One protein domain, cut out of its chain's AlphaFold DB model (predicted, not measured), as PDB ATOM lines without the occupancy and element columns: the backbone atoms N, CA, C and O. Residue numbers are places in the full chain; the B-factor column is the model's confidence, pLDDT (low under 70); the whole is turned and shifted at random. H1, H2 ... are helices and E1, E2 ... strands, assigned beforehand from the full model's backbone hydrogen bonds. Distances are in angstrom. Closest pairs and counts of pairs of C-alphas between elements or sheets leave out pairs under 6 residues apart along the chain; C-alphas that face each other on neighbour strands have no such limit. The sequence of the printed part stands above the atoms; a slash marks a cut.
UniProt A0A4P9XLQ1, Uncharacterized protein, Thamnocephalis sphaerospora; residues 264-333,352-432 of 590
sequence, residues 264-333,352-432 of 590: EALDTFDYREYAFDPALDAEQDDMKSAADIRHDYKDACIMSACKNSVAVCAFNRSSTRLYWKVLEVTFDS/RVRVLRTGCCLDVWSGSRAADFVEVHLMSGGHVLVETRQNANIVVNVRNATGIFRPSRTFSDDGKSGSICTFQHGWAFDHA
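Overview. This is residues 264 to 333 and 352 to 432 of the 590 residues of an uncharacterized protein of Thamnocephalis sphaerospora (UniProt A0A4P9XLQ1). Two sheets form a sandwich, only partly face to face and with their strands crossed: long E1, E2, E3 and E4, with short E8 at one edge, make one sheet, and the shorter strands E5, E6, E7, E10 and E9 cover part of it. The far ends of E2, E3 and E4 run on beyond this cover and help make the long axis, while H1 and H2 lie away from the second sheet and residues 278 to 283 stick out. The printed part has 151 residues, running H1, H2, then E1 to E10, and its class is mostly strand. The first sheet, E1 E2 E3 E4 E8, is mixed; the second, E5 E6 E7 E10 E9, is all antiparallel. The whole is compact, with a radius of gyration of the C-alphas of 15.4 A, yet elongated, spanning 56 by 34 by 25 A.

Along the chain. Find C-alpha 299 at (58.361, -25.991, -9.989), where E1 begins, running to 305 over 17.7 A. Next come E2, residues 309 to 317, 26.7 A; E3, 322 to 331, 29.6 A; E4, 352 to 361, 27.9 A; and E8, 403 to 405, 6.7 A. In the other sheet look for E5, 374 to 378; E6, 383 to 388, 16.3 A; E7, 393 to 397; E9, 420 to 423; and E10, 426 to 429, ending at C-alpha (52.650, -29.663, 8.191). H1 is residues 271 to 274, 5.4 A; H2 is 281 to 289, 13.5 A, from (39.064, -10.447, -5.544).

Arrangement. Start in the twisted first sheet, where E1 E2 E3 is a meander, each strand the antiparallel neighbour of the one before: N 301 and O 313 are 2.9 A apart, N 314 and O 325 2.9 A. E3 and E4 are antiparallel, with N 324 and O 359 at 2.9 A; E4 and E8 are parallel, with N 405 and O 360 at 2.8 A. E5 E6 E7 is a second meander, with N 377 and O 385 at 2.8 A and N 386 and O 394 at 2.7 A; E7 and E10 are antiparallel neighbours, with N 395 and O 427 within hydrogen-bond range at 2.8 A, and E9 and E10 are a hairpin, with N 428 and O 421 within hydrogen-bond range at 2.8 A. The sheets' facing parts are 10.2 A centre to centre, their strands at 40 degrees. H1 only grazes the first sheet; H2 is on neither. H2 has 2 of 5 O i to N i+4 pairs within hydrogen-bond range and 4 of 6 O i to N i+3 pairs; H1 is too short for the former.

Size, cuts and confidence. C-alphas 333 and 414 are the farthest apart, 55.8 A. Residues 334 to 351 are not printed; the gap is 11.9 A. The links E4 to E5 and E8 to E9 are long. Look for pLDDT under 70 mainly at residues 276 to 295, 366 to 372 and 408 to 419.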
ATOM      1  N   GLU A 264      54.120 -23.603 -23.446       86.81
ATOM      2  CA  GLU A 264      53.734 -22.176 -23.409       86.81
ATOM      3  C   GLU A 264      52.732 -21.847 -22.289       86.81
ATOM      4  O   GLU A 264      52.785 -20.781 -21.678       86.81
ATOM      5  N   ALA A 265      51.852 -22.797 -21.952       86.75
ATOM      6  CA  ALA A 265      50.867 -22.664 -20.876       86.75
ATOM      7  C   ALA A 265      51.470 -22.498 -19.462       86.75
ATOM      8  O   ALA A 265      50.708 -22.235 -18.522       86.75
ATOM      9  N   LEU A 266      52.786 -22.696 -19.305       87.88
ATOM     10  CA  LEU A 266      53.553 -22.537 -18.064       87.88
ATOM     11  C   LEU A 266      54.553 -21.366 -18.103       87.88
ATOM     12  O   LEU A 266      55.167 -21.074 -17.077       87.88
ATOM     13  N   ASP A 267      54.718 -20.683 -19.239       81.25
ATOM     14  CA  ASP A 267      55.653 -19.550 -19.355       81.25
ATOM     15  C   ASP A 267      55.170 -18.320 -18.591       81.25
ATOM     16  O   ASP A 267      55.969 -17.519 -18.103       81.25
ATOM     17  N   THR A 268      53.847 -18.157 -18.521       79.06
ATOM     18  CA  THR A 268      53.203 -17.035 -17.848       79.06
ATOM     19  C   THR A 268      52.192 -17.537 -16.834       79.06
ATOM     20  O   THR A 268      51.365 -18.413 -17.099       79.06
ATOM     21  N   PHE A 269      52.276 -16.982 -15.631       82.81
ATOM     22  CA  PHE A 269      51.296 -17.209 -14.588       82.81
ATOM     23  C   PHE A 269      50.138 -16.212 -14.729       82.81
ATOM     24  O   PHE A 269      50.305 -15.028 -14.438       82.81
ATOM     25  N   ASP A 270      48.966 -16.687 -15.160       80.12
ATOM     26  CA  ASP A 270      47.750 -15.871 -15.249       80.12
ATOM     27  C   ASP A 270      46.848 -16.078 -14.024       80.12
ATOM     28  O   ASP A 270      46.249 -17.136 -13.829       80.12
ATOM     29  N   TYR A 271      46.714 -15.032 -13.207       75.38
ATOM     30  CA  TYR A 271      45.838 -15.019 -12.030       75.38
ATOM     31  C   TYR A 271      44.359 -15.198 -12.370       75.38
ATOM     32  O   TYR A 271      43.598 -15.703 -11.546       75.38
ATOM     33  N   ARG A 272      43.939 -14.785 -13.572       76.38
ATOM     34  CA  ARG A 272      42.535 -14.864 -13.993       76.38
ATOM     35  C   ARG A 272      42.061 -16.308 -14.102       76.38
ATOM     36  O   ARG A 272      40.882 -16.568 -13.893       76.38
ATOM     37  N   GLU A 273      42.975 -17.254 -14.332       80.19
ATOM     38  CA  GLU A 273      42.684 -18.694 -14.308       80.19
ATOM     39  C   GLU A 273      42.275 -19.213 -12.912       80.19
ATOM     40  O   GLU A 273      41.791 -20.341 -12.789       80.19
ATOM     41  N   TYR A 274      42.467 -18.398 -11.866       79.62
ATOM     42  CA  TYR A 274      42.213 -18.721 -10.460       79.62
ATOM     43  C   TYR A 274      41.191 -17.783  -9.795       79.62
ATOM     44  O   TYR A 274      41.026 -17.818  -8.573       79.62
ATOM     45  N   ALA A 275      40.503 -16.940 -10.568       70.69
ATOM     46  CA  ALA A 275      39.426 -16.091 -10.069       70.69
ATOM     47  C   ALA A 275      38.147 -16.931  -9.906       70.69
ATOM     48  O   ALA A 275      37.359 -17.081 -10.839       70.69
ATOM     49  N   PHE A 276      37.978 -17.555  -8.737       67.62
ATOM     50  CA  PHE A 276      36.819 -18.410  -8.454       67.62
ATOM     51  C   PHE A 276      35.698 -17.689  -7.675       67.62
ATOM     52  O   PHE A 276      34.580 -18.201  -7.660       67.62
ATOM     53  N   ASP A 277      35.966 -16.534  -7.043       59.09
ATOM     54  CA  ASP A 277      34.980 -15.760  -6.265       59.09
ATOM     55  C   ASP A 277      35.261 -14.233  -6.303       59.09
ATOM     56  O   ASP A 277      36.262 -13.795  -5.727       59.09
ATOM     57  N   PRO A 278      34.362 -13.411  -6.887       55.62
ATOM     58  CA  PRO A 278      34.485 -11.950  -6.947       55.62
ATOM     59  C   PRO A 278      34.595 -11.248  -5.587       55.62
ATOM     60  O   PRO A 278      35.131 -10.145  -5.500       55.62
ATOM     61  N   ALA A 279      34.085 -11.854  -4.509       54.25
ATOM     62  CA  ALA A 279      34.148 -11.269  -3.168       54.25
ATOM     63  C   ALA A 279      35.543 -11.399  -2.525       54.25
ATOM     64  O   ALA A 279      35.878 -10.632  -1.624       54.25
ATOM     65  N   LEU A 280      36.365 -12.342  -3.003       53.09
ATOM     66  CA  LEU A 280      37.761 -12.539  -2.587       53.09
ATOM     67  C   LEU A 280      38.764 -11.821  -3.502       53.09
ATOM     68  O   LEU A 280      39.960 -11.778  -3.192       53.09
ATOM     69  N   ASP A 281      38.275 -11.230  -4.594       51.44
ATOM     70  CA  ASP A 281      39.064 -10.447  -5.544       51.44
ATOM     71  C   ASP A 281      39.426  -9.045  -4.999       51.44
ATOM     72  O   ASP A 281      40.380  -8.432  -5.468       51.44
ATOM     73  N   ALA A 282      38.763  -8.555  -3.942       48.41
ATOM     74  CA  ALA A 282      39.120  -7.283  -3.296       48.41
ATOM     75  C   ALA A 282      40.497  -7.320  -2.590       48.41
ATOM     76  O   ALA A 282      41.200  -6.315  -2.558       48.41
ATOM     77  N   GLU A 283      40.933  -8.487  -2.098       49.88
ATOM     78  CA  GLU A 283      42.305  -8.704  -1.592       49.88
ATOM     79  C   GLU A 283      43.327  -8.945  -2.725       49.88
ATOM     80  O   GLU A 283      44.541  -8.952  -2.514       49.88
ATOM     81  N   GLN A 284      42.851  -9.172  -3.951       51.25
ATOM     82  CA  GLN A 284      43.669  -9.433  -5.138       51.25
ATOM     83  C   GLN A 284      44.275  -8.134  -5.699       51.25
ATOM     84  O   GLN A 284      45.334  -8.176  -6.329       51.25
ATOM     85  N   ASP A 285      43.653  -6.980  -5.426       46.09
ATOM     86  CA  ASP A 285      44.193  -5.661  -5.774       46.09
ATOM     87  C   ASP A 285      45.374  -5.246  -4.876       46.09
ATOM     88  O   ASP A 285      46.327  -4.653  -5.385       46.09
ATOM     89  N   ASP A 286      45.423  -5.685  -3.612       50.00
ATOM     90  CA  ASP A 286      46.633  -5.562  -2.778       50.00
ATOM     91  C   ASP A 286      47.756  -6.496  -3.273       50.00
ATOM     92  O   ASP A 286      48.934  -6.135  -3.232       50.00
ATOM     93  N   MET A 287      47.421  -7.657  -3.854       49.31
ATOM     94  CA  MET A 287      48.406  -8.567  -4.465       49.31
ATOM     95  C   MET A 287      48.999  -8.058  -5.784       49.31
ATOM     96  O   MET A 287      50.144  -8.394  -6.085       49.31
ATOM     97  N   LYS A 288      48.285  -7.221  -6.550       47.97
ATOM     98  CA  LYS A 288      48.857  -6.532  -7.727       47.97
ATOM     99  C   LYS A 288      49.941  -5.519  -7.346       47.97
ATOM    100  O   LYS A 288      50.780  -5.200  -8.183       47.97
ATOM    101  N   SER A 289      49.930  -5.026  -6.104       45.06
ATOM    102  CA  SER A 289      50.947  -4.105  -5.581       45.06
ATOM    103  C   SER A 289      52.200  -4.814  -5.042       45.06
ATOM    104  O   SER A 289      53.253  -4.188  -4.902       45.06
ATOM    105  N   ALA A 290      52.121  -6.125  -4.785       46.50
ATOM    106  CA  ALA A 290      53.237  -6.909  -4.277       46.50
ATOM    107  C   ALA A 290      54.190  -7.303  -5.420       46.50
ATOM    108  O   ALA A 290      53.902  -8.190  -6.222       46.50
ATOM    109  N   ALA A 291      55.376  -6.698  -5.439       48.06
ATOM    110  CA  ALA A 291      56.498  -7.032  -6.324       48.06
ATOM    111  C   ALA A 291      57.022  -8.492  -6.206       48.06
ATOM    112  O   ALA A 291      58.010  -8.846  -6.848       48.06
ATOM    113  N   ASP A 292      56.376  -9.342  -5.403       52.41
ATOM    114  CA  ASP A 292      56.884 -10.642  -4.953       52.41
ATOM    115  C   ASP A 292      56.388 -11.845  -5.771       52.41
ATOM    116  O   ASP A 292      56.941 -12.944  -5.660       52.41
ATOM    117  N   ILE A 293      55.369 -11.676  -6.621       55.50
ATOM    118  CA  ILE A 293      54.858 -12.773  -7.455       55.50
ATOM    119  C   ILE A 293      55.585 -12.747  -8.795       55.50
ATOM    120  O   ILE A 293      55.251 -11.986  -9.706       55.50
ATOM    121  N   ARG A 294      56.600 -13.605  -8.931       61.22
ATOM    122  CA  ARG A 294      57.258 -13.789 -10.228       61.22
ATOM    123  C   ARG A 294      56.263 -14.360 -11.241       61.22
ATOM    124  O   ARG A 294      55.413 -15.183 -10.905       61.22
ATOM    125  N   HIS A 295      56.403 -13.925 -12.487       66.69
ATOM    126  CA  HIS A 295      55.488 -14.257 -13.581       66.69
ATOM    127  C   HIS A 295      55.623 -15.703 -14.098       66.69
ATOM    128  O   HIS A 295      54.926 -16.062 -15.040       66.69
ATOM    129  N   ASP A 296      56.480 -16.527 -13.484       73.88
ATOM    130  CA  ASP A 296      56.781 -17.910 -13.855       73.88
ATOM    131  C   ASP A 296      56.322 -18.928 -12.791       73.88
ATOM    132  O   ASP A 296      56.359 -18.663 -11.585       73.88
ATOM    133  N   TYR A 297      55.921 -20.126 -13.231       82.94
ATOM    134  CA  TYR A 297      55.740 -21.269 -12.326       82.94
ATOM    135  C   TYR A 297      57.084 -21.658 -11.691       82.94
ATOM    136  O   TYR A 297      58.119 -21.641 -12.357       82.94
ATOM    137  N   LYS A 298      57.072 -21.996 -10.393       83.12
ATOM    138  CA  LYS A 298      58.291 -22.248  -9.605       83.12
ATOM    139  C   LYS A 298      58.856 -23.629  -9.782       83.12
ATOM    140  O   LYS A 298      60.070 -23.770  -9.873       83.12
ATOM    141  N   ASP A 299      57.974 -24.610  -9.801       88.50
ATOM    142  CA  ASP A 299      58.361 -25.991  -9.989       88.50
ATOM    143  C   ASP A 299      57.194 -26.791 -10.573       88.50
ATOM    144  O   ASP A 299      56.036 -26.350 -10.528       88.50
ATOM    145  N   ALA A 300      57.492 -27.950 -11.145       91.00
ATOM    146  CA  ALA A 300      56.507 -28.818 -11.763       91.00
ATOM    147  C   ALA A 300      56.961 -30.281 -11.766       91.00
ATOM    148  O   ALA A 300      58.148 -30.577 -11.840       91.00
ATOM    149  N   CYS A 301      55.993 -31.195 -11.746       91.62
ATOM    150  CA  CYS A 301      56.224 -32.639 -11.802       91.62
ATOM    151  C   CYS A 301      55.342 -33.312 -12.864       91.62
ATOM    152  O   CYS A 301      54.256 -32.827 -13.205       91.62
ATOM    153  N   ILE A 302      55.788 -34.453 -13.386       91.25
ATOM    154  CA  ILE A 302      55.025 -35.298 -14.301       91.25
ATOM    155  C   ILE A 302      54.141 -36.233 -13.474       91.25
ATOM    156  O   ILE A 302      54.619 -37.164 -12.844       91.25
ATOM    157  N   MET A 303      52.822 -36.047 -13.531       90.75
ATOM    158  CA  MET A 303      51.843 -36.843 -12.779       90.75
ATOM    159  C   MET A 303      51.557 -38.228 -13.365       90.75
ATOM    160  O   MET A 303      51.142 -39.151 -12.655       90.75
ATOM    161  N   SER A 304      51.631 -38.340 -14.688       89.38
ATOM    162  CA  SER A 304      51.427 -39.584 -15.427       89.38
ATOM    163  C   SER A 304      51.976 -39.428 -16.833       89.38
ATOM    164  O   SER A 304      51.788 -38.378 -17.443       89.38
ATOM    165  N   ALA A 305      52.584 -40.479 -17.369       87.94
ATOM    166  CA  ALA A 305      53.129 -40.462 -18.714       87.94
ATOM    167  C   ALA A 305      52.789 -41.758 -19.453       87.94
ATOM    168  O   ALA A 305      52.887 -42.858 -18.909       87.94
ATOM    169  N   CYS A 306      52.401 -41.627 -20.714       85.44
ATOM    170  CA  CYS A 306      52.288 -42.717 -21.669       85.44
ATOM    171  C   CYS A 306      52.954 -42.308 -22.991       85.44
ATOM    172  O   CYS A 306      53.450 -41.192 -23.134       85.44
ATOM    173  N   LYS A 307      52.975 -43.202 -23.987       82.88
ATOM    174  CA  LYS A 307      53.672 -42.948 -25.264       82.88
ATOM    175  C   LYS A 307      53.227 -41.642 -25.951       82.88
ATOM    176  O   LYS A 307      54.033 -40.957 -26.576       82.88
ATOM    177  N   ASN A 308      51.948 -41.287 -25.825       87.25
ATOM    178  CA  ASN A 308      51.337 -40.170 -26.551       87.25
ATOM    179  C   ASN A 308      50.636 -39.145 -25.650       87.25
ATOM    180  O   ASN A 308      50.018 -38.231 -26.176       87.25
ATOM    181  N   SER A 309      50.687 -39.283 -24.328       90.00
ATOM    182  CA  SER A 309      50.076 -38.321 -23.409       90.00
ATOM    183  C   SER A 309      50.920 -38.186 -22.152       90.00
ATOM    184  O   SER A 309      51.388 -39.184 -21.600       90.00
ATOM    185  N   VAL A 310      51.117 -36.951 -21.708       92.50
ATOM    186  CA  VAL A 310      51.831 -36.615 -20.477       92.50
ATOM    187  C   VAL A 310      50.970 -35.647 -19.683       92.50
ATOM    188  O   VAL A 310      50.536 -34.627 -20.212       92.50
ATOM    189  N   ALA A 311      50.726 -35.953 -18.413       93.94
ATOM    190  CA  ALA A 311      50.087 -35.030 -17.489       93.94
ATOM    191  C   ALA A 311      51.147 -34.380 -16.600       93.94
ATOM    192  O   ALA A 311      51.943 -35.088 -15.983       93.94
ATOM    193  N   VAL A 312      51.140 -33.053 -16.515       94.94
ATOM    194  CA  VAL A 312      52.100 -32.249 -15.746       94.94
ATOM    195  C   VAL A 312      51.338 -31.428 -14.714       94.94
ATOM    196  O   VAL A 312      50.305 -30.846 -15.040       94.94
ATOM    197  N   CYS A 313      51.834 -31.363 -13.482       94.94
ATOM    198  CA  CYS A 313      51.329 -30.455 -12.458       94.94
ATOM    199  C   CYS A 313      52.387 -29.408 -12.143       94.94
ATOM    200  O   CYS A 313      53.462 -29.755 -11.659       94.94
ATOM    201  N   ALA A 314      52.066 -28.145 -12.393       93.50
ATOM    202  CA  ALA A 314      52.930 -27.013 -12.099       93.50
ATOM    203  C   ALA A 314      52.396 -26.228 -10.903       93.50
ATOM    204  O   ALA A 314      51.180 -26.106 -10.732       93.50
ATOM    205  N   PHE A 315      53.304 -25.681 -10.099       91.31
ATOM    206  CA  PHE A 315      52.984 -24.929  -8.892       91.31
ATOM    207  C   PHE A 315      53.555 -23.517  -8.939       91.31
ATOM    208  O   PHE A 315      54.676 -23.275  -9.395       91.31
ATOM    209  N   ASN A 316      52.774 -22.576  -8.429       87.06
ATOM    210  CA  ASN A 316      53.232 -21.230  -8.120       87.06
ATOM    211  C   ASN A 316      52.735 -20.842  -6.726       87.06
ATOM    212  O   ASN A 316      51.937 -21.551  -6.115       87.06
ATOM    213  N   ARG A 317      53.210 -19.726  -6.189       81.94
ATOM    214  CA  ARG A 317      52.843 -19.268  -4.851       81.94
ATOM    215  C   ARG A 317      52.968 -17.760  -4.705       81.94
ATOM    216  O   ARG A 317      53.676 -17.107  -5.467       81.94
ATOM    217  N   SER A 318      52.338 -17.241  -3.663       77.88
ATOM    218  CA  SER A 318      52.471 -15.862  -3.192       77.88
ATOM    219  C   SER A 318      52.924 -15.820  -1.725       77.88
ATOM    220  O   SER A 318      53.426 -16.807  -1.188       77.88
ATOM    221  N   SER A 319      52.774 -14.676  -1.059       72.12
ATOM    222  CA  SER A 319      53.004 -14.531   0.381       72.12
ATOM    223  C   SER A 319      51.957 -15.229   1.249       72.12
ATOM    224  O   SER A 319      52.241 -15.473   2.411       72.12
ATOM    225  N   THR A 320      50.797 -15.617   0.712       73.25
ATOM    226  CA  THR A 320      49.729 -16.276   1.497       73.25
ATOM    227  C   THR A 320      49.070 -17.462   0.794       73.25
ATOM    228  O   THR A 320      48.306 -18.194   1.419       73.25
ATOM    229  N   ARG A 321      49.339 -17.682  -0.499       81.12
ATOM    230  CA  ARG A 321      48.594 -18.644  -1.324       81.12
ATOM    231  C   ARG A 321      49.524 -19.608  -2.054       81.12
ATOM    232  O   ARG A 321      50.586 -19.208  -2.535       81.12
ATOM    233  N   LEU A 322      49.088 -20.858  -2.196       85.94
ATOM    234  CA  LEU A 322      49.665 -21.834  -3.126       85.94
ATOM    235  C   LEU A 322      48.715 -22.013  -4.316       85.94
ATOM    236  O   LEU A 322      47.516 -22.189  -4.119       85.94
ATOM    237  N   TYR A 323      49.257 -22.031  -5.530       88.94
ATOM    238  CA  TYR A 323      48.539 -22.256  -6.783       88.94
ATOM    239  C   TYR A 323      49.052 -23.507  -7.480       88.94
ATOM    240  O   TYR A 323      50.255 -23.774  -7.462       88.94
ATOM    241  N   TRP A 324      48.163 -24.236  -8.150       92.69
ATOM    242  CA  TRP A 324      48.548 -25.337  -9.028       92.69
ATOM    243  C   TRP A 324      47.723 -25.390 -10.309       92.69
ATOM    244  O   TRP A 324      46.517 -25.124 -10.313       92.69
ATOM    245  N   LYS A 325      48.379 -25.828 -11.385       93.69
ATOM    246  CA  LYS A 325      47.792 -26.068 -12.705       93.69
ATOM    247  C   LYS A 325      48.152 -27.468 -13.171       93.69
ATOM    248  O   LYS A 325      49.328 -27.819 -13.244       93.69
ATOM    249  N   VAL A 326      47.138 -28.259 -13.507       94.81
ATOM    250  CA  VAL A 326      47.302 -29.590 -14.096       94.81
ATOM    251  C   VAL A 326      47.046 -29.495 -15.592       94.81
ATOM    252  O   VAL A 326      45.948 -29.139 -16.025       94.81
ATOM    253  N   LEU A 327      48.060 -29.841 -16.374       94.88
ATOM    254  CA  LEU A 327      48.040 -29.886 -17.828       94.88
ATOM    255  C   LEU A 327      48.034 -31.332 -18.310       94.88
ATOM    256  O   LEU A 327      48.674 -32.193 -17.714       94.88
ATOM    257  N   GLU A 328      47.371 -31.578 -19.428       95.31
ATOM    258  CA  GLU A 328      47.554 -32.764 -20.255       95.31
ATOM    259  C   GLU A 328      48.120 -32.340 -21.605       95.31
ATOM    260  O   GLU A 328      47.601 -31.428 -22.249       95.31
ATOM    261  N   VAL A 329      49.176 -33.017 -22.035       93.88
ATOM    262  CA  VAL A 329      49.837 -32.803 -23.316       93.88
ATOM    263  C   VAL A 329      49.699 -34.079 -24.124       93.88
ATOM    264  O   VAL A 329      50.305 -35.093 -23.782       93.88
ATOM    265  N   THR A 330      48.897 -34.042 -25.184       91.50
ATOM    266  CA  THR A 330      48.694 -35.179 -26.089       91.50
ATOM    267  C   THR A 330      49.444 -34.969 -27.397       91.50
ATOM    268  O   THR A 330      49.383 -33.886 -27.972       91.50
ATOM    269  N   PHE A 331      50.097 -36.013 -27.893       87.25
ATOM    270  CA  PHE A 331      50.854 -36.008 -29.140       87.25
ATOM    271  C   PHE A 331      50.158 -36.893 -30.173       87.25
ATOM    272  O   PHE A 331      49.886 -38.069 -29.902       87.25
ATOM    273  N   ASP A 332      49.901 -36.352 -31.361       80.94
ATOM    274  CA  ASP A 332      49.262 -37.112 -32.432       80.94
ATOM    275  C   ASP A 332      50.195 -38.209 -32.963       80.94
ATOM    276  O   ASP A 332      51.381 -38.005 -33.215       80.94
ATOM    277  N   SER A 333      49.647 -39.415 -33.123       60.75
ATOM    278  CA  SER A 333      50.392 -40.603 -33.573       60.75
ATOM    279  C   SER A 333      50.265 -40.884 -35.075       60.75
ATOM    280  O   SER A 333      50.792 -41.888 -35.547       60.75
ATOM    281  N   ARG A 352      49.097 -31.130 -28.450       89.06
ATOM    282  CA  ARG A 352      47.917 -30.408 -27.969       89.06
ATOM    283  C   ARG A 352      47.964 -30.330 -26.450       89.06
ATOM    284  O   ARG A 352      47.951 -31.361 -25.780       89.06
ATOM    285  N   VAL A 353      47.975 -29.110 -25.919       91.62
ATOM    286  CA  VAL A 353      47.926 -28.847 -24.476       91.62
ATOM    287  C   VAL A 353      46.487 -28.568 -24.055       91.62
ATOM    288  O   VAL A 353      45.789 -27.761 -24.672       91.62
ATOM    289  N   ARG A 354      46.034 -29.231 -22.993       93.31
ATOM    290  CA  ARG A 354      44.733 -29.020 -22.361       93.31
ATOM    291  C   ARG A 354      44.921 -28.796 -20.868       93.31
ATOM    292  O   ARG A 354      45.523 -29.623 -20.194       93.31
ATOM    293  N   VAL A 355      44.353 -27.718 -20.335       92.06
ATOM    294  CA  VAL A 355      44.256 -27.529 -18.881       92.06
ATOM    295  C   VAL A 355      43.173 -28.465 -18.352       92.06
ATOM    296  O   VAL A 355      42.023 -28.391 -18.779       92.06
ATOM    297  N   LEU A 356      43.544 -29.375 -17.454       91.50
ATOM    298  CA  LEU A 356      42.604 -30.288 -16.811       91.50
ATOM    299  C   LEU A 356      41.988 -29.664 -15.563       91.50
ATOM    300  O   LEU A 356      40.789 -29.819 -15.330       91.50
ATOM    301  N   ARG A 357      42.817 -29.019 -14.733       91.00
ATOM    302  CA  ARG A 357      42.421 -28.478 -13.427       91.00
ATOM    303  C   ARG A 357      43.293 -27.292 -13.040       91.00
ATOM    304  O   ARG A 357      44.492 -27.295 -13.312       91.00
ATOM    305  N   THR A 358      42.700 -26.348 -12.327       91.75
ATOM    306  CA  THR A 358      43.398 -25.299 -11.580       91.75
ATOM    307  C   THR A 358      42.883 -25.286 -10.149       91.75
ATOM    308  O   THR A 358      41.720 -25.610  -9.881       91.75
ATOM    309  N   GLY A 359      43.744 -24.945  -9.201       90.44
ATOM    310  CA  GLY A 359      43.320 -24.772  -7.823       90.44
ATOM    311  C   GLY A 359      44.255 -23.885  -7.026       90.44
ATOM    312  O   GLY A 359      45.395 -23.626  -7.418       90.44
ATOM    313  N   CYS A 360      43.726 -23.381  -5.921       88.62
ATOM    314  CA  CYS A 360      44.425 -22.497  -5.010       88.62
ATOM    315  C   CYS A 360      44.132 -22.906  -3.566       88.62
ATOM    316  O   CYS A 360      42.990 -23.201  -3.222       88.62
ATOM    317  N   CYS A 361      45.154 -22.900  -2.715       85.69
ATOM    318  CA  CYS A 361      44.999 -22.989  -1.270       85.69
ATOM    319  C   CYS A 361      45.367 -21.632  -0.658       85.69
ATOM    320  O   CYS A 361      46.459 -21.120  -0.912       85.69
ATOM    321  N   LEU A 362      44.440 -21.045   0.098       82.31
ATOM    322  CA  LEU A 362      44.598 -19.759   0.780       82.31
ATOM    323  C   LEU A 362      45.194 -19.950   2.173       82.31
ATOM    324  O   LEU A 362      45.041 -21.013   2.760       82.31
ATOM    325  N   ASP A 363      45.825 -18.909   2.706       74.94
ATOM    326  CA  ASP A 363      46.297 -18.816   4.095       74.94
ATOM    327  C   ASP A 363      47.133 -20.021   4.552       74.94
ATOM    328  O   ASP A 363      47.090 -20.462   5.702       74.94
ATOM    329  N   VAL A 364      47.898 -20.578   3.614       69.69
ATOM    330  CA  VAL A 364      48.709 -21.779   3.829       69.69
ATOM    331  C   VAL A 364      49.798 -21.531   4.872       69.69
ATOM    332  O   VAL A 364      50.115 -22.416   5.665       69.69
ATOM    333  N   TRP A 365      50.387 -20.338   4.858       73.81
ATOM    334  CA  TRP A 365      51.472 -19.936   5.746       73.81
ATOM    335  C   TRP A 365      51.227 -18.521   6.276       73.81
ATOM    336  O   TRP A 365      50.725 -17.660   5.552       73.81
ATOM    337  N   SER A 366      51.587 -18.279   7.540       57.16
ATOM    338  CA  SER A 366      51.611 -16.942   8.135       57.16
ATOM    339  C   SER A 366      53.031 -16.389   8.047       57.16
ATOM    340  O   SER A 366      53.892 -16.751   8.842       57.16
ATOM    341  N   GLY A 367      53.323 -15.547   7.061       56.50
ATOM    342  CA  GLY A 367      54.655 -14.964   6.949       56.50
ATOM    343  C   GLY A 367      54.681 -13.752   6.034       56.50
ATOM    344  O   GLY A 367      54.111 -13.767   4.948       56.50
ATOM    345  N   SER A 368      55.380 -12.701   6.465       51.50
ATOM    346  CA  SER A 368      55.647 -11.503   5.654       51.50
ATOM    347  C   SER A 368      56.667 -11.748   4.537       51.50
ATOM    348  O   SER A 368      56.855 -10.892   3.680       51.50
ATOM    349  N   ARG A 369      57.327 -12.913   4.533       55.94
ATOM    350  CA  ARG A 369      58.223 -13.345   3.463       55.94
ATOM    351  C   ARG A 369      57.540 -14.435   2.662       55.94
ATOM    352  O   ARG A 369      57.191 -15.487   3.197       55.94
ATOM    353  N   ALA A 370      57.380 -14.192   1.363       55.56
ATOM    354  CA  ALA A 370      57.131 -15.278   0.434       55.56
ATOM    355  C   ALA A 370      58.204 -16.353   0.681       55.56
ATOM    356  O   ALA A 370      59.354 -16.011   0.962       55.56
ATOM    357  N   ALA A 371      57.862 -17.645   0.585       56.97
ATOM    358  CA  ALA A 371      58.909 -18.668   0.528       56.97
ATOM    359  C   ALA A 371      59.943 -18.243  -0.543       56.97
ATOM    360  O   ALA A 371      59.630 -17.467  -1.435       56.97
ATOM    361  N   ASP A 372      61.187 -18.692  -0.516       64.31
ATOM    362  CA  ASP A 372      62.101 -18.428  -1.650       64.31
ATOM    363  C   ASP A 372      62.268 -19.668  -2.526       64.31
ATOM    364  O   ASP A 372      62.709 -19.600  -3.671       64.31
ATOM    365  N   PHE A 373      61.820 -20.809  -2.009       74.62
ATOM    366  CA  PHE A 373      62.070 -22.128  -2.555       74.62
ATOM    367  C   PHE A 373      60.794 -22.967  -2.501       74.62
ATOM    368  O   PHE A 373      60.136 -23.008  -1.460       74.62
ATOM    369  N   VAL A 374      60.462 -23.594  -3.629       81.50
ATOM    370  CA  VAL A 374      59.398 -24.593  -3.770       81.50
ATOM    371  C   VAL A 374      60.022 -25.783  -4.462       81.50
ATOM    372  O   VAL A 374      60.657 -25.592  -5.496       81.50
ATOM    373  N   GLU A 375      59.834 -26.960  -3.891       88.12
ATOM    374  CA  GLU A 375      60.181 -28.227  -4.524       88.12
ATOM    375  C   GLU A 375      58.943 -29.117  -4.530       88.12
ATOM    376  O   GLU A 375      58.194 -29.167  -3.549       88.12
ATOM    377  N   VAL A 376      58.669 -29.747  -5.666       90.31
ATOM    378  CA  VAL A 376      57.433 -30.489  -5.900       90.31
ATOM    379  C   VAL A 376      57.758 -31.950  -6.159       90.31
ATOM    380  O   VAL A 376      58.468 -32.294  -7.099       90.31
ATOM    381  N   HIS A 377      57.151 -32.833  -5.372       89.12
ATOM    382  CA  HIS A 377      57.322 -34.272  -5.497       89.12
ATOM    383  C   HIS A 377      55.976 -34.953  -5.753       89.12
ATOM    384  O   HIS A 377      55.045 -34.851  -4.948       89.12
ATOM    385  N   LEU A 378      55.869 -35.700  -6.856       89.25
ATOM    386  CA  LEU A 378      54.712 -36.562  -7.089       89.25
ATOM    387  C   LEU A 378      54.715 -37.724  -6.089       89.25
ATOM    388  O   LEU A 378      55.658 -38.509  -6.049       89.25
ATOM    389  N   MET A 379      53.609 -37.876  -5.365       89.06
ATOM    390  CA  MET A 379      53.340 -38.999  -4.470       89.06
ATOM    391  C   MET A 379      52.270 -39.938  -5.064       89.06
ATOM    392  O   MET A 379      51.560 -39.620  -6.031       89.06
ATOM    393  N   SER A 380      52.074 -41.107  -4.456       83.88
ATOM    394  CA  SER A 380      51.082 -42.078  -4.930       83.88
ATOM    395  C   SER A 380      49.641 -41.563  -4.898       83.88
ATOM    396  O   SER A 380      49.206 -40.807  -4.025       83.88
ATOM    397  N   GLY A 381      48.834 -42.051  -5.843       80.12
ATOM    398  CA  GLY A 381      47.397 -41.769  -5.884       80.12
ATOM    399  C   GLY A 381      47.038 -40.343  -6.312       80.12
ATOM    400  O   GLY A 381      45.908 -39.918  -6.077       80.12
ATOM    401  N   GLY A 382      47.970 -39.621  -6.944       86.81
ATOM    402  CA  GLY A 382      47.761 -38.245  -7.398       86.81
ATOM    403  C   GLY A 382      47.932 -37.194  -6.305       86.81
ATOM    404  O   GLY A 382      47.509 -36.056  -6.507       86.81
ATOM    405  N   HIS A 383      48.511 -37.577  -5.166       92.38
ATOM    406  CA  HIS A 383      48.978 -36.624  -4.170       92.38
ATOM    407  C   HIS A 383      50.287 -36.008  -4.653       92.38
ATOM    408  O   HIS A 383      51.083 -36.665  -5.317       92.38
ATOM    409  N   VAL A 384      50.502 -34.750  -4.319       93.69
ATOM    410  CA  VAL A 384      51.736 -34.030  -4.591       93.69
ATOM    411  C   VAL A 384      52.173 -33.385  -3.289       93.69
ATOM    412  O   VAL A 384      51.361 -32.736  -2.626       93.69
ATOM    413  N   LEU A 385      53.429 -33.613  -2.920       93.56
ATOM    414  CA  LEU A 385      54.090 -32.923  -1.827       93.56
ATOM    415  C   LEU A 385      54.747 -31.659  -2.385       93.56
ATOM    416  O   LEU A 385      55.489 -31.722  -3.359       93.56
ATOM    417  N   VAL A 386      54.474 -30.531  -1.751       92.06
ATOM    418  CA  VAL A 386      55.099 -29.241  -2.010       92.06
ATOM    419  C   VAL A 386      55.932 -28.903  -0.782       92.06
ATOM    420  O   VAL A 386      55.377 -28.585   0.274       92.06
ATOM    421  N   GLU A 387      57.251 -29.010  -0.908       88.19
ATOM    422  CA  GLU A 387      58.189 -28.635   0.141       88.19
ATOM    423  C   GLU A 387      58.575 -27.163   0.024       88.19
ATOM    424  O   GLU A 387      58.850 -26.638  -1.060       88.19
ATOM    425  N   THR A 388      58.626 -26.488   1.168       80.88
ATOM    426  CA  THR A 388      59.110 -25.112   1.252       80.88
ATOM    427  C   THR A 388      60.117 -24.995   2.394       80.88
ATOM    428  O   THR A 388      59.988 -25.634   3.432       80.88
ATOM    429  N   ARG A 389      61.173 -24.192   2.216       72.69
ATOM    430  CA  ARG A 389      62.282 -24.144   3.196       72.69
ATOM    431  C   ARG A 389      61.966 -23.404   4.492       72.69
ATOM    432  O   ARG A 389      62.690 -23.573   5.467       72.69
ATOM    433  N   GLN A 390      60.988 -22.509   4.466       71.19
ATOM    434  CA  GLN A 390      60.734 -21.546   5.545       71.19
ATOM    435  C   GLN A 390      59.261 -21.495   5.960       71.19
ATOM    436  O   GLN A 390      58.942 -20.838   6.941       71.19
ATOM    437  N   ASN A 391      58.382 -22.189   5.233       74.88
ATOM    438  CA  ASN A 391      56.936 -22.187   5.437       74.88
ATOM    439  C   ASN A 391      56.424 -23.635   5.524       74.88
ATOM    440  O   ASN A 391      57.177 -24.589   5.339       74.88
ATOM    441  N   ALA A 392      55.130 -23.824   5.770       80.75
ATOM    442  CA  ALA A 392      54.541 -25.158   5.827       80.75
ATOM    443  C   ALA A 392      54.766 -25.969   4.533       80.75
ATOM    444  O   ALA A 392      54.658 -25.449   3.419       80.75
ATOM    445  N   ASN A 393      55.031 -27.263   4.698       87.62
ATOM    446  CA  ASN A 393      55.000 -28.250   3.626       87.62
ATOM    447  C   ASN A 393      53.557 -28.704   3.406       87.62
ATOM    448  O   ASN A 393      52.787 -28.821   4.362       87.62
ATOM    449  N   ILE A 394      53.178 -28.986   2.162       90.62
ATOM    450  CA  ILE A 394      51.782 -29.271   1.806       90.62
ATOM    451  C   ILE A 394      51.689 -30.564   1.021       90.62
ATOM    452  O   ILE A 394      52.427 -30.768   0.069       90.62
ATOM    453  N   VAL A 395      50.713 -31.396   1.355       93.25
ATOM    454  CA  VAL A 395      50.309 -32.555   0.567       93.25
ATOM    455  C   VAL A 395      48.916 -32.302   0.005       93.25
ATOM    456  O   VAL A 395      47.959 -32.117   0.755       93.25
ATOM    457  N   VAL A 396      48.776 -32.311  -1.319       93.69
ATOM    458  CA  VAL A 396      47.497 -32.054  -2.001       93.69
ATOM    459  C   VAL A 396      47.216 -33.099  -3.074       93.69
ATOM    460  O   VAL A 396      48.075 -33.442  -3.881       93.69
ATOM    461  N   ASN A 397      45.988 -33.614  -3.113       93.44
ATOM    462  CA  ASN A 397      45.514 -34.493  -4.175       93.44
ATOM    463  C   ASN A 397      45.046 -33.674  -5.384       93.44
ATOM    464  O   ASN A 397      43.857 -33.396  -5.554       93.44
ATOM    465  N   VAL A 398      45.983 -33.312  -6.256       91.69
ATOM    466  CA  VAL A 398      45.719 -32.452  -7.421       91.69
ATOM    467  C   VAL A 398      44.855 -33.121  -8.498       91.69
ATOM    468  O   VAL A 398      44.321 -32.441  -9.371       91.69
ATOM    469  N   ARG A 399      44.640 -34.448  -8.435       87.62
ATOM    470  CA  ARG A 399      43.673 -35.135  -9.316       87.62
ATOM    471  C   ARG A 399      42.224 -34.810  -8.974       87.62
ATOM    472  O   ARG A 399      41.372 -34.942  -9.851       87.62
ATOM    473  N   ASN A 400      41.960 -34.414  -7.732       87.50
ATOM    474  CA  ASN A 400      40.619 -34.115  -7.234       87.50
ATOM    475  C   ASN A 400      40.455 -32.635  -6.858       87.50
ATOM    476  O   ASN A 400      39.350 -32.111  -6.939       87.50
ATOM    477  N   ALA A 401      41.540 -31.959  -6.476       86.56
ATOM    478  CA  ALA A 401      41.509 -30.582  -6.010       86.56
ATOM    479  C   ALA A 401      41.359 -29.589  -7.180       86.56
ATOM    480  O   ALA A 401      42.266 -29.406  -7.994       86.56
ATOM    481  N   THR A 402      40.194 -28.948  -7.274       86.62
ATOM    482  CA  THR A 402      39.889 -27.860  -8.218       86.62
ATOM    483  C   THR A 402      39.144 -26.755  -7.473       86.62
ATOM    484  O   THR A 402      38.258 -27.064  -6.680       86.62
ATOM    485  N   GLY A 403      39.495 -25.491  -7.719       85.94
ATOM    486  CA  GLY A 403      38.916 -24.341  -7.014       85.94
ATOM    487  C   GLY A 403      39.735 -23.861  -5.813       85.94
ATOM    488  O   GLY A 403      40.939 -24.111  -5.733       85.94
ATOM    489  N   ILE A 404      39.078 -23.135  -4.902       84.81
ATOM    490  CA  ILE A 404      39.696 -22.510  -3.724       84.81
ATOM    491  C   ILE A 404      39.533 -23.398  -2.495       84.81
ATOM    492  O   ILE A 404      38.431 -23.832  -2.164       84.81
ATOM    493  N   PHE A 405      40.631 -23.585  -1.772       84.38
ATOM    494  CA  PHE A 405      40.690 -24.334  -0.530       84.38
ATOM    495  C   PHE A 405      41.216 -23.461   0.603       84.38
ATOM    496  O   PHE A 405      42.085 -22.616   0.399       84.38
ATOM    497  N   ARG A 406      40.687 -23.683   1.808       80.62
ATOM    498  CA  ARG A 406      41.176 -23.058   3.037       80.62
ATOM    499  C   ARG A 406      41.583 -24.128   4.050       80.62
ATOM    500  O   ARG A 406      40.775 -25.024   4.322       80.62
ATOM    501  N   PRO A 407      42.797 -24.048   4.613       75.56
ATOM    502  CA  PRO A 407      43.197 -24.776   5.804       75.56
ATOM    503  C   PRO A 407      42.176 -24.566   6.926       75.56
ATOM    504  O   PRO A 407      41.710 -23.454   7.161       75.56
ATOM    505  N   SER A 408      41.834 -25.637   7.642       68.75
ATOM    506  CA  SER A 408      40.944 -25.568   8.815       68.75
ATOM    507  C   SER A 408      41.486 -24.675   9.941       68.75
ATOM    508  O   SER A 408      40.719 -24.223  10.791       68.75
ATOM    509  N   ARG A 409      42.802 -24.425   9.950       66.25
ATOM    510  CA  ARG A 409      43.530 -23.492  10.818       66.25
ATOM    511  C   ARG A 409      44.729 -22.926  10.061       66.25
ATOM    512  O   ARG A 409      45.375 -23.653   9.313       66.25
ATOM    513  N   THR A 410      45.074 -21.666  10.278       58.53
ATOM    514  CA  THR A 410      46.364 -21.146   9.817       58.53
ATOM    515  C   THR A 410      47.479 -21.702  10.701       58.53
ATOM    516  O   THR A 410      47.288 -21.905  11.904       58.53
ATOM    517  N   PHE A 411      48.647 -21.979  10.117       58.34
ATOM    518  CA  PHE A 411      49.859 -22.135  10.919       58.34
ATOM    519  C   PHE A 411      50.128 -20.774  11.545       58.34
ATOM    520  O   PHE A 411      50.461 -19.853  10.818       58.34
ATOM    521  N   SER A 412      49.873 -20.616  12.840       48.09
ATOM    522  CA  SER A 412      50.228 -19.408  13.584       48.09
ATOM    523  C   SER A 412      51.710 -19.448  13.955       48.09
ATOM    524  O   SER A 412      52.191 -20.506  14.362       48.09
ATOM    525  N   ASP A 413      52.376 -18.289  13.940       46.03
ATOM    526  CA  ASP A 413      53.736 -18.059  14.477       46.03
ATOM    527  C   ASP A 413      53.926 -18.531  15.939       46.03
ATOM    528  O   ASP A 413      55.053 -18.681  16.412       46.03
ATOM    529  N   ASP A 414      52.837 -18.831  16.659       42.53
ATOM    530  CA  ASP A 414      52.834 -19.396  18.012       42.53
ATOM    531  C   ASP A 414      53.228 -20.888  18.042       42.53
ATOM    532  O   ASP A 414      52.446 -21.755  18.438       42.53
ATOM    533  N   GLY A 415      54.458 -21.191  17.618       41.38
ATOM    534  CA  GLY A 415      55.419 -22.088  18.281       41.38
ATOM    535  C   GLY A 415      55.031 -23.521  18.682       41.38
ATOM    536  O   GLY A 415      55.863 -24.217  19.268       41.38
ATOM    537  N   LYS A 416      53.825 -24.025  18.401       44.44
ATOM    538  CA  LYS A 416      53.456 -25.425  18.658       44.44
ATOM    539  C   LYS A 416      53.966 -26.298  17.517       44.44
ATOM    540  O   LYS A 416      53.209 -26.733  16.648       44.44
ATOM    541  N   SER A 417      55.275 -26.536  17.574       51.12
ATOM    542  CA  SER A 417      56.019 -27.517  16.785       51.12
ATOM    543  C   SER A 417      55.209 -28.811  16.631       51.12
ATOM    544  O   SER A 417      54.794 -29.426  17.620       51.12
ATOM    545  N   GLY A 418      54.930 -29.212  15.386       58.41
ATOM    546  CA  GLY A 418      54.224 -30.467  15.097       58.41
ATOM    547  C   GLY A 418      52.746 -30.375  14.738       58.41
ATOM    548  O   GLY A 418      52.103 -31.429  14.718       58.41
ATOM    549  N   SER A 419      52.203 -29.187  14.461       68.56
ATOM    550  CA  SER A 419      50.815 -29.053  14.007       68.56
ATOM    551  C   SER A 419      50.624 -29.548  12.562       68.56
ATOM    552  O   SER A 419      51.476 -29.366  11.695       68.56
ATOM    553  N   ILE A 420      49.505 -30.234  12.328       80.88
ATOM    554  CA  ILE A 420      49.022 -30.636  11.002       80.88
ATOM    555  C   ILE A 420      47.722 -29.883  10.777       80.88
ATOM    556  O   ILE A 420      46.857 -29.868  11.658       80.88
ATOM    557  N   CYS A 421      47.575 -29.284   9.603       82.25
ATOM    558  CA  CYS A 421      46.341 -28.633   9.210       82.25
ATOM    559  C   CYS A 421      45.743 -29.312   7.984       82.25
ATOM    560  O   CYS A 421      46.401 -29.430   6.957       82.25
ATOM    561  N   THR A 422      44.486 -29.731   8.070       85.69
ATOM    562  CA  THR A 422      43.768 -30.355   6.956       85.69
ATOM    563  C   THR A 422      42.916 -29.337   6.206       85.69
ATOM    564  O   THR A 422      42.363 -28.411   6.811       85.69
ATOM    565  N   PHE A 423      42.743 -29.557   4.908       85.88
ATOM    566  CA  PHE A 423      41.785 -28.881   4.040       85.88
ATOM    567  C   PHE A 423      41.168 -29.893   3.069       85.88
ATOM    568  O   PHE A 423      41.529 -31.070   3.032       85.88
ATOM    569  N   GLN A 424      40.185 -29.464   2.285       83.69
ATOM    570  CA  GLN A 424      39.563 -30.367   1.327       83.69
ATOM    571  C   GLN A 424      40.600 -30.818   0.280       83.69
ATOM    572  O   GLN A 424      41.227 -30.001  -0.387       83.69
ATOM    573  N   HIS A 425      40.769 -32.137   0.151       87.88
ATOM    574  CA  HIS A 425      41.748 -32.792  -0.729       87.88
ATOM    575  C   HIS A 425      43.228 -32.593  -0.362       87.88
ATOM    576  O   HIS A 425      44.087 -32.895  -1.190       87.88
ATOM    577  N   GLY A 426      43.555 -32.156   0.855       90.94
ATOM    578  CA  GLY A 426      44.950 -32.057   1.269       90.94
ATOM    579  C   GLY A 426      45.157 -31.716   2.736       90.94
ATOM    580  O   GLY A 426      44.224 -31.583   3.525       90.94
ATOM    581  N   TRP A 427      46.418 -31.610   3.114       90.88
ATOM    582  CA  TRP A 427      46.844 -31.225   4.446       90.88
ATOM    583  C   TRP A 427      48.243 -30.620   4.382       90.88
ATOM    584  O   TRP A 427      48.949 -30.755   3.388       90.88
ATOM    585  N   ALA A 428      48.638 -29.922   5.430       87.81
ATOM    586  CA  ALA A 428      49.920 -29.256   5.538       87.81
ATOM    587  C   ALA A 428      50.541 -29.528   6.908       87.81
ATOM    588  O   ALA A 428      49.833 -29.860   7.865       87.81
ATOM    589  N   PHE A 429      51.862 -29.418   6.990       84.69
ATOM    590  CA  PHE A 429      52.650 -29.663   8.191       84.69
ATOM    591  C   PHE A 429      53.843 -28.709   8.273       84.69
ATOM    592  O   PHE A 429      54.273 -28.129   7.279       84.69
ATOM    593  N   ASP A 430      54.362 -28.543   9.482       79.81
ATOM    594  CA  ASP A 430      55.417 -27.584   9.805       79.81
ATOM    595  C   ASP A 430      56.723 -27.823   9.009       79.81
ATOM    596  O   ASP A 430      57.159 -28.965   8.838       79.81
ATOM    597  N   HIS A 431      57.373 -26.734   8.582       76.88
ATOM    598  CA  HIS A 431      58.703 -26.702   7.955       76.88
ATOM    599  C   HIS A 431      59.807 -27.348   8.802       76.88
ATOM    600  O   HIS A 431      60.829 -27.782   8.271       76.88
ATOM    601  N   ALA A 432      59.602 -27.439  10.120       78.25
ATOM    602  CA  ALA A 432      60.492 -28.163  11.020       78.25
ATOM    603  C   ALA A 432      60.575 -29.667  10.694       78.25
ATOM    604  O   ALA A 432      61.461 -30.357  11.197       78.25
TER     605      ALA A 432